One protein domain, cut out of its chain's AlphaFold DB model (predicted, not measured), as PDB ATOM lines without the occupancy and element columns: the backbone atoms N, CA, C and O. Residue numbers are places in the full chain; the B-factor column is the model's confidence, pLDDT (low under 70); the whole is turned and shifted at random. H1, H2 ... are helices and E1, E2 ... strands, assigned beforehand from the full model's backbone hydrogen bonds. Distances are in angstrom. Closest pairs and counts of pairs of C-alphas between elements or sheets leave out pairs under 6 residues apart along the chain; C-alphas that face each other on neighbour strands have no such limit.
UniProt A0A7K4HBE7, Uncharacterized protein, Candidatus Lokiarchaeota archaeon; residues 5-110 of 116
ATOM      1  N   THR A   5      47.841  59.388  25.881       88.44
ATOM      2  CA  THR A   5      47.162  58.347  26.659       88.44
ATOM      3  C   THR A   5      45.872  58.838  27.326       88.44
ATOM      4  O   THR A   5      44.909  58.082  27.420       88.44
ATOM      5  N   GLU A   6      45.841  60.076  27.825       90.69
ATOM      6  CA  GLU A   6      44.635  60.669  28.418       90.69
ATOM      7  C   GLU A   6      43.615  60.994  27.331       90.69
ATOM      8  O   GLU A   6      42.459  60.604  27.456       90.69
ATOM      9  N   LEU A   7      44.057  61.591  26.219       92.94
ATOM     10  CA  LEU A   7      43.187  61.893  25.078       92.94
ATOM     11  C   LEU A   7      42.508  60.632  24.523       92.94
ATOM     12  O   LEU A   7      41.314  60.649  24.239       92.94
ATOM     13  N   PHE A   8      43.235  59.519  24.420       91.81
ATOM     14  CA  PHE A   8      42.683  58.248  23.946       91.81
ATOM     15  C   PHE A   8      41.647  57.670  24.910       91.81
ATOM     16  O   PHE A   8      40.595  57.192  24.483       91.81
ATOM     17  N   LYS A   9      41.916  57.743  26.219       89.75
ATOM     18  CA  LYS A   9      40.954  57.320  27.245       89.75
ATOM     19  C   LYS A   9      39.689  58.164  27.191       89.75
ATOM     20  O   LYS A   9      38.601  57.596  27.130       89.75
ATOM     21  N   ASP A  10      39.834  59.483  27.140       92.56
ATOM     22  CA  ASP A  10      38.712  60.417  27.080       92.56
ATOM     23  C   ASP A  10      37.863  60.176  25.823       92.56
ATOM     24  O   ASP A  10      36.635  60.096  25.905       92.56
ATOM     25  N   TRP A  11      38.500  59.981  24.661       92.88
ATOM     26  CA  TRP A  11      37.790  59.670  23.419       92.88
ATOM     27  C   TRP A  11      37.014  58.351  23.526       92.88
ATOM     28  O   TRP A  11      35.840  58.291  23.149       92.88
ATOM     29  N   ASN A  12      37.625  57.309  24.098       90.19
ATOM     30  CA  ASN A  12      36.979  56.011  24.279       90.19
ATOM     31  C   ASN A  12      35.794  56.075  25.258       90.19
ATOM     32  O   ASN A  12      34.739  55.499  24.993       90.19
ATOM     33  N   GLU A  13      35.918  56.819  26.360       92.75
ATOM     34  CA  GLU A  13      34.803  57.051  27.283       92.75
ATOM     35  C   GLU A  13      33.628  57.761  26.599       92.75
ATOM     36  O   GLU A  13      32.463  57.420  26.828       92.75
ATOM     37  N   LEU A  14      33.909  58.750  25.747       93.81
ATOM     38  CA  LEU A  14      32.888  59.415  24.938       93.81
ATOM     39  C   LEU A  14      32.263  58.462  23.909       93.81
ATOM     40  O   LEU A  14      31.051  58.516  23.685       93.81
ATOM     41  N   ASN A  15      33.048  57.557  23.325       90.12
ATOM     42  CA  ASN A  15      32.540  56.556  22.389       90.12
ATOM     43  C   ASN A  15      31.560  55.584  23.074       90.12
ATOM     44  O   ASN A  15      30.460  55.348  22.573       90.12
ATOM     45  N   MET A  16      31.888  55.114  24.283       91.31
ATOM     46  CA  MET A  16      30.975  54.297  25.095       91.31
ATOM     47  C   MET A  16      29.668  55.040  25.411       91.31
ATOM     48  O   MET A  16      28.581  54.492  25.219       91.31
ATOM     49  N   LYS A  17      29.756  56.316  25.822       94.00
ATOM     50  CA  LYS A  17      28.578  57.164  26.087       94.00
ATOM     51  C   LYS A  17      27.724  57.376  24.835       94.00
ATOM     52  O   LYS A  17      26.501  57.424  24.941       94.00
ATOM     53  N   THR A  18      28.344  57.478  23.657       91.94
ATOM     54  CA  THR A  18      27.620  57.547  22.377       91.94
ATOM     55  C   THR A  18      26.788  56.285  22.156       91.94
ATOM     56  O   THR A  18      25.609  56.395  21.822       91.94
ATOM     57  N   GLY A  19      27.360  55.102  22.402       89.69
ATOM     58  CA  GLY A  19      26.649  53.823  22.304       89.69
ATOM     59  C   GLY A  19      25.450  53.726  23.256       89.69
ATOM     60  O   GLY A  19      24.355  53.343  22.838       89.69
ATOM     61  N   GLU A  20      25.616  54.150  24.511       92.12
ATOM     62  CA  GLU A  20      24.522  54.208  25.491       92.12
ATOM     63  C   GLU A  20      23.398  55.160  25.052       92.12
ATOM     64  O   GLU A  20      22.219  54.801  25.096       92.12
ATOM     65  N   SER A  21      23.748  56.370  24.601       92.50
ATOM     66  CA  SER A  21      22.776  57.367  24.139       92.50
ATOM     67  C   SER A  21      22.069  56.953  22.848       92.50
ATOM     68  O   SER A  21      20.877  57.227  22.712       92.50
ATOM     69  N   MET A  22      22.746  56.240  21.941       89.50
ATOM     70  CA  MET A  22      22.119  55.620  20.765       89.50
ATOM     71  C   MET A  22      21.058  54.596  21.170       89.50
ATOM     72  O   MET A  22      19.940  54.654  20.663       89.50
ATOM     73  N   GLY A  23      21.357  53.718  22.134       90.56
ATOM     74  CA  GLY A  23      20.383  52.749  22.654       90.56
ATOM     75  C   GLY A  23      19.151  53.392  23.308       90.56
ATOM     76  O   GLY A  23      18.080  52.789  23.339       90.56
ATOM     77  N   GLN A  24      19.287  54.627  23.801       93.94
ATOM     78  CA  GLN A  24      18.205  55.423  24.394       93.94
ATOM     79  C   GLN A  24      17.530  56.389  23.402       93.94
ATOM     80  O   GLN A  24      16.597  57.088  23.792       93.94
ATOM     81  N   PHE A  25      17.975  56.434  22.140       93.12
ATOM     82  CA  PHE A  25      17.533  57.398  21.122       93.12
ATOM     83  C   PHE A  25      17.700  58.877  21.539       93.12
ATOM     84  O   PHE A  25      16.956  59.752  21.091       93.12
ATOM     85  N   ASP A  26      18.691  59.185  22.385       93.81
ATOM     86  CA  ASP A  26      18.987  60.549  22.844       93.81
ATOM     87  C   ASP A  26      19.948  61.268  21.882       93.81
ATOM     88  O   ASP A  26      21.150  61.422  22.122       93.81
ATOM     89  N   PHE A  27      19.402  61.723  20.753       92.94
ATOM     90  CA  PHE A  27      20.169  62.402  19.703       92.94
ATOM     91  C   PHE A  27      20.735  63.764  20.120       92.94
ATOM     92  O   PHE A  27      21.744  64.208  19.565       92.94
ATOM     93  N   SER A  28      20.124  64.426  21.104       94.50
ATOM     94  CA  SER A  28      20.637  65.691  21.640       94.50
ATOM     95  C   SER A  28      21.966  65.460  22.349       94.50
ATOM     96  O   SER A  28      22.948  66.149  22.067       94.50
ATOM     97  N   LYS A  29      22.023  64.428  23.195       94.31
ATOM     98  CA  LYS A  29      23.238  64.046  23.909       94.31
ATOM     99  C   LYS A  29      24.319  63.505  22.978       94.31
ATOM    100  O   LYS A  29      25.482  63.861  23.139       94.31
ATOM    101  N   ILE A  30      23.950  62.744  21.944       94.06
ATOM    102  CA  ILE A  30      24.898  62.312  20.899       94.06
ATOM    103  C   ILE A  30      25.570  63.524  20.241       94.06
ATOM    104  O   ILE A  30      26.788  63.548  20.074       94.06
ATOM    105  N   LYS A  31      24.798  64.566  19.909       94.06
ATOM    106  CA  LYS A  31      25.343  65.788  19.305       94.06
ATOM    107  C   LYS A  31      26.312  66.522  20.236       94.06
ATOM    108  O   LYS A  31      27.281  67.106  19.757       94.06
ATOM    109  N   GLU A  32      26.057  66.529  21.543       95.56
ATOM    110  CA  GLU A  32      26.979  67.100  22.533       95.56
ATOM    111  C   GLU A  32      28.262  66.278  22.647       95.56
ATOM    112  O   GLU A  32      29.351  66.845  22.585       95.56
ATOM    113  N   ILE A  33      28.144  64.951  22.717       95.31
ATOM    114  CA  ILE A  33      29.293  64.046  22.772       95.31
ATOM    115  C   ILE A  33      30.182  64.217  21.534       95.31
ATOM    116  O   ILE A  33      31.395  64.352  21.682       95.31
ATOM    117  N   ARG A  34      29.600  64.306  20.327       93.56
ATOM    118  CA  ARG A  34      30.382  64.504  19.096       93.56
ATOM    119  C   ARG A  34      31.178  65.804  19.095       93.56
ATOM    120  O   ARG A  34      32.300  65.809  18.610       93.56
ATOM    121  N   LYS A  35      30.662  66.885  19.690       94.44
ATOM    122  CA  LYS A  35      31.434  68.133  19.824       94.44
ATOM    123  C   LYS A  35      32.682  67.953  20.684       94.44
ATOM    124  O   LYS A  35      33.699  68.571  20.387       94.44
ATOM    125  N   GLU A  36      32.604  67.160  21.750       95.50
ATOM    126  CA  GLU A  36      33.761  66.889  22.608       95.50
ATOM    127  C   GLU A  36      34.737  65.916  21.940       95.50
ATOM    128  O   GLU A  36      35.942  66.167  21.968       95.50
ATOM    129  N   GLN A  37      34.233  64.881  21.255       93.69
ATOM    130  CA  GLN A  37      35.069  63.994  20.439       93.69
ATOM    131  C   GLN A  37      35.861  64.801  19.409       93.69
ATOM    132  O   GLN A  37      37.083  64.721  19.417       93.69
ATOM    133  N   SER A  38      35.217  65.698  18.653       93.38
ATOM    134  CA  SER A  38      35.911  66.542  17.672       93.38
ATOM    135  C   SER A  38      37.016  67.414  18.271       93.38
ATOM    136  O   SER A  38      38.011  67.685  17.606       93.38
ATOM    137  N   LYS A  39      36.904  67.868  19.526       94.75
ATOM    138  CA  LYS A  39      38.004  68.608  20.176       94.75
ATOM    139  C   LYS A  39      39.200  67.706  20.467       94.75
ATOM    140  O   LYS A  39      40.336  68.137  20.288       94.75
ATOM    141  N   ILE A  40      38.943  66.483  20.929       94.75
ATOM    142  CA  ILE A  40      39.988  65.499  21.219       94.75
ATOM    143  C   ILE A  40      40.662  65.047  19.924       94.75
ATOM    144  O   ILE A  40      41.884  65.024  19.853       94.75
ATOM    145  N   GLU A  41      39.873  64.770  18.891       94.50
ATOM    146  CA  GLU A  41      40.325  64.404  17.549       94.50
ATOM    147  C   GLU A  41      41.275  65.467  16.975       94.50
ATOM    148  O   GLU A  41      42.406  65.148  16.612       94.50
ATOM    149  N   ASN A  42      40.880  66.745  17.027       94.88
ATOM    150  CA  ASN A  42      41.748  67.859  16.635       94.88
ATOM    151  C   ASN A  42      43.027  67.930  17.486       94.88
ATOM    152  O   ASN A  42      44.108  68.183  16.964       94.88
ATOM    153  N   ALA A  43      42.935  67.698  18.798       94.75
ATOM    154  CA  ALA A  43      44.106  67.724  19.673       94.75
ATOM    155  C   ALA A  43      45.101  66.596  19.354       94.75
ATOM    156  O   ALA A  43      46.306  66.842  19.332       94.75
ATOM    157  N   ILE A  44      44.613  65.382  19.085       94.88
ATOM    158  CA  ILE A  44      45.439  64.242  18.667       94.88
ATOM    159  C   ILE A  44      46.070  64.537  17.305       94.88
ATOM    160  O   ILE A  44      47.269  64.327  17.138       94.88
ATOM    161  N   TYR A  45      45.301  65.086  16.362       95.50
ATOM    162  CA  TYR A  45      45.794  65.439  15.033       95.50
ATOM    163  C   TYR A  45      46.923  66.474  15.074       95.50
ATOM    164  O   TYR A  45      47.958  66.313  14.434       95.50
ATOM    165  N   GLU A  46      46.783  67.503  15.909       95.25
ATOM    166  CA  GLU A  46      47.838  68.494  16.130       95.25
ATOM    167  C   GLU A  46      49.096  67.894  16.772       95.25
ATOM    168  O   GLU A  46      50.205  68.381  16.549       95.25
ATOM    169  N   ILE A  47      48.956  66.852  17.596       94.75
ATOM    170  CA  ILE A  47      50.105  66.118  18.142       94.75
ATOM    171  C   ILE A  47      50.753  65.262  17.052       94.75
ATOM    172  O   ILE A  47      51.982  65.251  16.961       94.75
ATOM    173  N   LEU A  48      49.950  64.608  16.211       95.31
ATOM    174  CA  LEU A  48      50.416  63.831  15.068       95.31
ATOM    175  C   LEU A  48      51.242  64.704  14.124       95.31
ATOM    176  O   LEU A  48      52.407  64.397  13.891       95.31
ATOM    177  N   LYS A  49      50.718  65.853  13.682       95.12
ATOM    178  CA  LYS A  49      51.442  66.781  12.793       95.12
ATOM    179  C   LYS A  49      52.766  67.281  13.385       95.12
ATOM    180  O   LYS A  49      53.710  67.540  12.653       95.12
ATOM    181  N   LYS A  50      52.878  67.401  14.711       94.38
ATOM    182  CA  LYS A  50      54.134  67.823  15.367       94.38
ATOM    183  C   LYS A  50      55.230  66.761  15.354       94.38
ATOM    184  O   LYS A  50      56.393  67.120  15.513       94.38
ATOM    185  N   HIS A  51      54.862  65.488  15.242       94.00
ATOM    186  CA  HIS A  51      55.796  64.360  15.301       94.00
ATOM    187  C   HIS A  51      55.933  63.625  13.963       94.00
ATOM    188  O   HIS A  51      56.823  62.789  13.824       94.00
ATOM    189  N   ALA A  52      55.060  63.921  12.999       94.75
ATOM    190  CA  ALA A  52      55.100  63.370  11.656       94.75
ATOM    191  C   ALA A  52      56.359  63.824  10.903       94.75
ATOM    192  O   ALA A  52      56.899  64.904  11.150       94.75
ATOM    193  N   SER A  53      56.822  62.988   9.972       95.38
ATOM    194  CA  SER A  53      57.844  63.381   9.003       95.38
ATOM    195  C   SER A  53      57.275  64.367   7.982       95.38
ATOM    196  O   SER A  53      56.063  64.415   7.769       95.38
ATOM    197  N   ASP A  54      58.159  65.106   7.308       95.06
ATOM    198  CA  ASP A  54      57.774  66.038   6.242       95.06
ATOM    199  C   ASP A  54      56.948  65.337   5.145       95.06
ATOM    200  O   ASP A  54      55.913  65.850   4.739       95.06
ATOM    201  N   GLU A  55      57.327  64.113   4.761       92.81
ATOM    202  CA  GLU A  55      56.593  63.292   3.782       92.81
ATOM    203  C   GLU A  55      55.143  63.000   4.210       92.81
ATOM    204  O   GLU A  55      54.230  63.037   3.391       92.81
ATOM    205  N   ILE A  56      54.904  62.733   5.500       94.06
ATOM    206  CA  ILE A  56      53.547  62.501   6.020       94.06
ATOM    207  C   ILE A  56      52.771  63.823   6.080       94.06
ATOM    208  O   ILE A  56      51.576  63.855   5.808       94.06
ATOM    209  N   LEU A  57      53.433  64.926   6.429       94.38
ATOM    210  CA  LEU A  57      52.796  66.241   6.477       94.38
ATOM    211  C   LEU A  57      52.312  66.722   5.106       94.38
ATOM    212  O   LEU A  57      51.319  67.441   5.057       94.38
ATOM    213  N   GLU A  58      52.987  66.333   4.023       93.44
ATOM    214  CA  GLU A  58      52.595  66.684   2.654       93.44
ATOM    215  C   GLU A  58      51.289  66.015   2.209       93.44
ATOM    216  O   GLU A  58      50.536  66.617   1.446       93.44
ATOM    217  N   ILE A  59      51.005  64.801   2.695       92.56
ATOM    218  CA  ILE A  59      49.785  64.062   2.336       92.56
ATOM    219  C   ILE A  59      48.608  64.360   3.267       92.56
ATOM    220  O   ILE A  59      47.467  64.073   2.926       92.56
ATOM    221  N   LEU A  60      48.862  64.905   4.455       93.06
ATOM    222  CA  LEU A  60      47.824  65.165   5.443       93.06
ATOM    223  C   LEU A  60      47.017  66.433   5.103       93.06
ATOM    224  O   LEU A  60      47.612  67.477   4.825       93.06
ATOM    225  N   PRO A  61      45.674  66.407   5.206       91.75
ATOM    226  CA  PRO A  61      44.858  67.600   4.998       91.75
ATOM    227  C   PRO A  61      45.091  68.652   6.091       91.75
ATOM    228  O   PRO A  61      45.694  68.402   7.143       91.75
ATOM    229  N   GLU A  62      44.576  69.864   5.882       89.50
ATOM    230  CA  GLU A  62      44.776  70.959   6.838       89.50
ATOM    231  C   GLU A  62      44.211  70.610   8.226       89.50
ATOM    232  O   GLU A  62      44.892  70.832   9.237       89.50
ATOM    233  N   GLY A  63      43.023  69.991   8.269       89.00
ATOM    234  CA  GLY A  63      42.335  69.578   9.491       89.00
ATOM    235  C   GLY A  63      41.820  68.137   9.454       89.00
ATOM    236  O   GLY A  63      41.532  67.586   8.397       89.00
ATOM    237  N   CYS A  64      41.631  67.536  10.633       89.62
ATOM    238  CA  CYS A  64      41.169  66.146  10.740       89.62
ATOM    239  C   CYS A  64      39.687  65.942  10.395       89.62
ATOM    240  O   CYS A  64      39.238  64.807  10.338       89.62
ATOM    241  N   GLY A  65      38.916  67.013  10.181       85.75
ATOM    242  CA  GLY A  65      37.499  66.914   9.806       85.75
ATOM    243  C   GLY A  65      37.258  66.340   8.406       85.75
ATOM    244  O   GLY A  65      36.120  66.024   8.075       85.75
ATOM    245  N   GLU A  66      38.315  66.221   7.603       83.88
ATOM    246  CA  GLU A  66      38.318  65.602   6.271       83.88
ATOM    247  C   GLU A  66      38.703  64.115   6.317       83.88
ATOM    248  O   GLU A  66      38.695  63.442   5.290       83.88
ATOM    249  N   LEU A  67      39.051  63.607   7.503       90.69
ATOM    250  CA  LEU A  67      39.564  62.260   7.713       90.69
ATOM    251  C   LEU A  67      38.519  61.411   8.427       90.69
ATOM    252  O   LEU A  67      37.878  61.860   9.382       90.69
ATOM    253  N   GLU A  68      38.396  60.156   8.010       88.88
ATOM    254  CA  GLU A  68      37.671  59.164   8.796       88.88
ATOM    255  C   GLU A  68      38.558  58.691   9.946       88.88
ATOM    256  O   GLU A  68      39.766  58.500   9.801       88.88
ATOM    257  N   MET A  69      37.964  58.532  11.125       89.25
ATOM    258  CA  MET A  69      38.714  58.355  12.364       89.25
ATOM    259  C   MET A  69      38.365  57.040  13.045       89.25
ATOM    260  O   MET A  69      37.199  56.745  13.306       89.25
ATOM    261  N   GLY A  70      39.398  56.267  13.371       86.19
ATOM    262  CA  GLY A  70      39.286  54.991  14.067       86.19
ATOM    263  C   GLY A  70      40.153  54.956  15.318       86.19
ATOM    264  O   GLY A  70      41.165  55.646  15.412       86.19
ATOM    265  N   TYR A  71      39.776  54.123  16.283       86.69
ATOM    266  CA  TYR A  71      40.581  53.895  17.477       86.69
ATOM    267  C   TYR A  71      40.617  52.407  17.812       86.69
ATOM    268  O   TYR A  71      39.581  51.808  18.110       86.69
ATOM    269  N   ASP A  72      41.814  51.821  17.799       85.31
ATOM    270  CA  ASP A  72      42.032  50.484  18.336       85.31
ATOM    271  C   ASP A  72      42.265  50.564  19.845       85.31
ATOM    272  O   ASP A  72      43.316  50.985  20.335       85.31
ATOM    273  N   THR A  73      41.264  50.103  20.588       74.56
ATOM    274  CA  THR A  73      41.296  50.029  22.051       74.56
ATOM    275  C   THR A  73      42.354  49.065  22.601       74.56
ATOM    276  O   THR A  73      42.811  49.270  23.725       74.56
ATOM    277  N   ASN A  74      42.764  48.043  21.840       75.81
ATOM    278  CA  ASN A  74      43.732  47.040  22.291       75.81
ATOM    279  C   ASN A  74      45.174  47.513  22.081       75.81
ATOM    280  O   ASN A  74      46.008  47.355  22.973       75.81
ATOM    281  N   GLY A  75      45.458  48.120  20.926       69.00
ATOM    282  CA  GLY A  75      46.751  48.716  20.593       69.00
ATOM    283  C   GLY A  75      46.961  50.122  21.153       69.00
ATOM    284  O   GLY A  75      48.100  50.573  21.233       69.00
ATOM    285  N   SER A  76      45.892  50.802  21.593       84.62
ATOM    286  CA  SER A  76      45.916  52.242  21.891       84.62
ATOM    287  C   SER A  76      46.465  53.040  20.704       84.62
ATOM    288  O   SER A  76      47.369  53.861  20.864       84.62
ATOM    289  N   THR A  77      45.921  52.759  19.521       92.06
ATOM    290  CA  THR A  77      46.342  53.361  18.252       92.06
ATOM    291  C   THR A  77      45.177  54.115  17.644       92.06
ATOM    292  O   THR A  77      44.082  53.575  17.492       92.06
ATOM    293  N   PHE A  78      45.421  55.372  17.297       93.56
ATOM    294  CA  PHE A  78      44.468  56.208  16.586       93.56
ATOM    295  C   PHE A  78      44.743  56.146  15.085       93.56
ATOM    296  O   PHE A  78      45.901  56.213  14.681       93.56
ATOM    297  N   TYR A  79      43.693  56.026  14.278       94.62
ATOM    298  CA  TYR A  79      43.746  55.904  12.823       94.62
ATOM    299  C   TYR A  79      43.097  57.130  12.191       94.62
ATOM    300  O   TYR A  79      41.978  57.494  12.552       94.62
ATOM    301  N   PHE A  80      43.798  57.727  11.237       95.12
ATOM    302  CA  PHE A  80      43.327  58.801  10.377       95.12
ATOM    303  C   PHE A  80      43.319  58.279   8.943       95.12
ATOM    304  O   PHE A  80      44.373  58.125   8.327       95.12
ATOM    305  N   VAL A  81      42.135  57.934   8.454       94.19
ATOM    306  CA  VAL A  81      41.924  57.266   7.171       94.19
ATOM    307  C   VAL A  81      41.526  58.293   6.120       94.19
ATOM    308  O   VAL A  81      40.676  59.152   6.364       94.19
ATOM    309  N   MET A  82      42.131  58.182   4.943       92.81
ATOM    310  CA  MET A  82      41.835  59.010   3.778       92.81
ATOM    311  C   MET A  82      41.985  58.221   2.484       92.81
ATOM    312  O   MET A  82      42.541  57.122   2.479       92.81
ATOM    313  N   LEU A  83      41.494  58.800   1.388       91.19
ATOM    314  CA  LEU A  83      41.853  58.355   0.046       91.19
ATOM    315  C   LEU A  83      43.365  58.475  -0.130       91.19
ATOM    316  O   LEU A  83      43.957  59.453   0.323       91.19
ATOM    317  N   ASP A  84      43.975  57.482  -0.770       90.88
ATOM    318  CA  ASP A  84      45.392  57.539  -1.095       90.88
ATOM    319  C   ASP A  84      45.625  58.595  -2.192       90.88
ATOM    320  O   ASP A  84      45.151  58.398  -3.316       90.88
ATOM    321  N   PRO A  85      46.341  59.703  -1.906       86.75
ATOM    322  CA  PRO A  85      46.578  60.756  -2.890       86.75
ATOM    323  C   PRO A  85      47.358  60.267  -4.114       86.75
ATOM    324  O   PRO A  85      47.272  60.872  -5.176       86.75
ATOM    325  N   GLU A  86      48.117  59.169  -3.990       86.62
ATOM    326  CA  GLU A  86      48.833  58.568  -5.122       86.62
ATOM    327  C   GLU A  86      47.879  57.987  -6.181       86.62
ATOM    328  O   GLU A  86      48.291  57.802  -7.327       86.62
ATOM    329  N   PHE A  87      46.623  57.718  -5.812       87.50
ATOM    330  CA  PHE A  87      45.616  57.055  -6.643       87.50
ATOM    331  C   PHE A  87      44.300  57.851  -6.718       87.50
ATOM    332  O   PHE A  87      43.251  57.286  -7.016       87.50
ATOM    333  N   GLU A  88      44.322  59.162  -6.449       78.69
ATOM    334  CA  GLU A  88      43.111  60.005  -6.457       78.69
ATOM    335  C   GLU A  88      42.426  60.057  -7.842       78.69
ATOM    336  O   GLU A  88      41.205  60.180  -7.929       78.69
ATOM    337  N   ASP A  89      43.204  59.900  -8.918       81.81
ATOM    338  CA  ASP A  89      42.730  59.881 -10.310       81.81
ATOM    339  C   ASP A  89      42.389  58.466 -10.838       81.81
ATOM    340  O   ASP A  89      41.991  58.321 -12.001       81.81
ATOM    341  N   ASP A  90      42.541  57.419 -10.021       84.31
ATOM    342  CA  ASP A  90      42.299  56.035 -10.437       84.31
ATOM    343  C   ASP A  90      40.808  55.653 -10.365       84.31
ATOM    344  O   ASP A  90      40.022  56.182  -9.578       84.31
ATOM    345  N   GLU A  91      40.394  54.680 -11.188       81.00
ATOM    346  CA  GLU A  91      39.024  54.136 -11.138       81.00
ATOM    347  C   GLU A  91      38.757  53.335  -9.849       81.00
ATOM    348  O   GLU A  91      37.606  53.213  -9.420       81.00
ATOM    349  N   GLU A  92      39.806  52.777  -9.239       84.12
ATOM    350  CA  GLU A  92      39.722  52.010  -7.998       84.12
ATOM    351  C   GLU A  92      40.039  52.894  -6.790       84.12
ATOM    352  O   GLU A  92      41.128  53.448  -6.667       84.12
ATOM    353  N   ILE A  93      39.088  52.975  -5.855       86.62
ATOM    354  CA  ILE A  93      39.284  53.687  -4.592       86.62
ATOM    355  C   ILE A  93      40.300  52.927  -3.745       86.62
ATOM    356  O   ILE A  93      40.043  51.799  -3.319       86.62
ATOM    357  N   LYS A  94      41.414  53.590  -3.438       91.00
ATOM    358  CA  LYS A  94      42.392  53.123  -2.459       91.00
ATOM    359  C   LYS A  94      42.394  54.014  -1.237       91.00
ATOM    360  O   LYS A  94      42.282  55.234  -1.344       91.00
ATOM    361  N   LEU A  95      42.522  53.391  -0.073       92.94
ATOM    362  CA  LEU A  95      42.621  54.086   1.199       92.94
ATOM    363  C   LEU A  95      44.028  53.935   1.761       92.94
ATOM    364  O   LEU A  95      44.676  52.900   1.600       92.94
ATOM    365  N   LEU A  96      44.455  54.951   2.497       94.62
ATOM    366  CA  LEU A  96      45.583  54.864   3.406       94.62
ATOM    367  C   LEU A  96      45.133  55.258   4.809       94.62
ATOM    368  O   LEU A  96      44.177  56.017   4.985       94.62
ATOM    369  N   ALA A  97      45.843  54.763   5.817       95.38
ATOM    370  CA  ALA A  97      45.672  55.196   7.194       95.38
ATOM    371  C   ALA A  97      46.992  55.719   7.753       95.38
ATOM    372  O   ALA A  97      47.993  55.004   7.778       95.38
ATOM    373  N   VAL A  98      46.983  56.950   8.257       96.38
ATOM    374  CA  VAL A  98      48.060  57.467   9.102       96.38
ATOM    375  C   VAL A  98      47.694  57.182  10.551       96.38
ATOM    376  O   VAL A  98      46.595  57.503  11.001       96.38
ATOM    377  N   THR A  99      48.599  56.557  11.292       95.81
ATOM    378  CA  THR A  99      48.346  56.125  12.669       95.81
ATOM    379  C   THR A  99      49.209  56.871  13.669       95.81
ATOM    380  O   THR A  99      50.286  57.354  13.327       95.81
ATOM    381  N   ILE A 100      48.745  56.962  14.914       95.81
ATOM    382  CA  ILE A 100      49.550  57.419  16.048       95.81
ATOM    383  C   ILE A 100      49.242  56.593  17.296       95.81
ATOM    384  O   ILE A 100      48.078  56.429  17.668       95.81
ATOM    385  N   ASP A 101      50.282  56.084  17.954       93.50
ATOM    386  CA  ASP A 101      50.158  55.364  19.223       93.50
ATOM    387  C   ASP A 101      50.353  56.282  20.445       93.50
ATOM    388  O   ASP A 101      50.733  57.452  20.346       93.50
ATOM    389  N   ALA A 102      50.133  55.735  21.643       89.44
ATOM    390  CA  ALA A 102      50.292  56.472  22.898       89.44
ATOM    391  C   ALA A 102      51.733  56.971  23.167       89.44
ATOM    392  O   ALA A 102      51.928  57.814  24.043       89.44
ATOM    393  N   ASN A 103      52.729  56.467  22.434       90.75
ATOM    394  CA  ASN A 103      54.138  56.852  22.516       90.75
ATOM    395  C   ASN A 103      54.548  57.851  21.417       90.75
ATOM    396  O   ASN A 103      55.732  58.177  21.317       90.75
ATOM    397  N   ASN A 104      53.597  58.383  20.640       90.81
ATOM    398  CA  ASN A 104      53.823  59.228  19.458       90.81
ATOM    399  C   ASN A 104      54.503  58.498  18.287       90.81
ATOM    400  O   ASN A 104      55.090  59.147  17.419       90.81
ATOM    401  N   LYS A 105      54.465  57.163  18.244       93.69
ATOM    402  CA  LYS A 105      54.910  56.419  17.066       93.69
ATOM    403  C   LYS A 105      53.880  56.611  15.960       93.69
ATOM    404  O   LYS A 105      52.703  56.334  16.180       93.69
ATOM    405  N   ILE A 106      54.336  57.073  14.798       96.06
ATOM    406  CA  ILE A 106      53.500  57.325  13.623       96.06
ATOM    407  C   ILE A 106      53.864  56.334  12.523       96.06
ATOM    408  O   ILE A 106      55.046  56.126  12.244       96.06
ATOM    409  N   GLU A 107      52.853  55.733  11.901       95.25
ATOM    410  CA  GLU A 107      53.010  54.813  10.770       95.25
ATOM    411  C   GLU A 107      51.969  55.109   9.690       95.25
ATOM    412  O   GLU A 107      50.854  55.525  10.003       95.25
ATOM    413  N   VAL A 108      52.326  54.857   8.429       95.56
ATOM    414  CA  VAL A 108      51.403  54.908   7.290       95.56
ATOM    415  C   VAL A 108      51.114  53.482   6.840       95.56
ATOM    416  O   VAL A 108      52.036  52.719   6.547       95.56
ATOM    417  N   ILE A 109      49.836  53.135   6.774       94.25
ATOM    418  CA  ILE A 109      49.341  51.859   6.267       94.25
ATOM    419  C   ILE A 109      48.733  52.139   4.895       94.25
ATOM    420  O   ILE A 109      47.680  52.767   4.807       94.25
ATOM    421  N   LYS A 110      49.423  51.715   3.834       91.38
ATOM    422  CA  LYS A 110      48.906  51.750   2.457       91.38
ATOM    423  C   LYS A 110      47.931  50.597   2.220       91.38
ATOM    424  O   LYS A 110      47.994  49.602   2.942       91.38
TER     425      LYS A 110
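This is residues 5 to 110 of the 116 residues of an uncharacterized protein of Candidatus Lokiarchaeota archaeon (UniProt A0A7K4HBE7). A long helical hairpin, H1 and H2, has one end packed on a small, strongly twisted sheet of four strands, while its other end, with the turn at residues 24 to 26, reaches past the sheet's edge at E1. The last part of H2 crosses one face of the sheet, the first part of H1 comes near E1, and the short H3 only grazes the sheet. The printed part has 106 residues, with three named helices and then four named strands, H1 H2 H3 E1 E2 E3 E4; the sheet has the order E1 E2 E3 E4 and is antiparallel throughout. The class is mixed, helices and strands, in two layers, H1 and H2 on one face of the sheet. The whole is compact, with a radius of gyration of the C-alphas of 15.0 A and spans of 43 by 35 by 25 A.

H1, residues 5 to 23, begins with C-alpha 5 at (47.162, 58.347, 26.659) and is 27.6 A long. H2, residues 27 to 51, is 36.0 A long and ends with C-alpha 51 at (55.796, 64.360, 15.301). H3 is residues 54 to 59. The strands are E1, residues 68 to 72; E2, residues 77 to 83, 19.4 A; E3, residues 95 to 101, 19.6 A; and E4, residues 106 to 109, whose C-alpha 109 is at (49.341, 51.859, 6.267).

H1 and H2 form a helical hairpin and touch, their closest C-alphas being those of Thr 18 and Ile 30 at 5.7 A; they run opposite ways at a shallow tilt of 23 degrees. H1 is on the sheet through its residues 5 to 15; its closest C-alpha pair with E1 is Asn 12 and Tyr 71, 8.0 A. H2 is on the sheet at a height over the sheet of 9.3 A, over E2 and E3, and runs across the strands, at 89 degrees to E2 on the local plane. H2 and H3 are close but not clearly touching, with the closest C-alphas, of Lys 49 and Leu 57, 6.5 A apart. H3 only grazes the sheet, with its residues 56 to 59. The strands make a meander, each the antiparallel neighbour of the one before. Within hydrogen-bond range are N 70 and O 79 of E1 and E2, 3.0 A; N 80 and O 98 of E2 and E3, 2.8 A; and N 99 and O 107 of E3 and E4, 2.8 A. In H1 and H2 every O i to N i+4 pair is within hydrogen-bond range; in H3 it is 1 of 2.

The C-alphas farthest apart are those of Gln 24 and Asp 54, 44.8 A. The printed part has no cut, and the link from E2 to E3, 11 residues, is long. The mean pLDDT of the printed part is 91.3, and residue 75 is under 70.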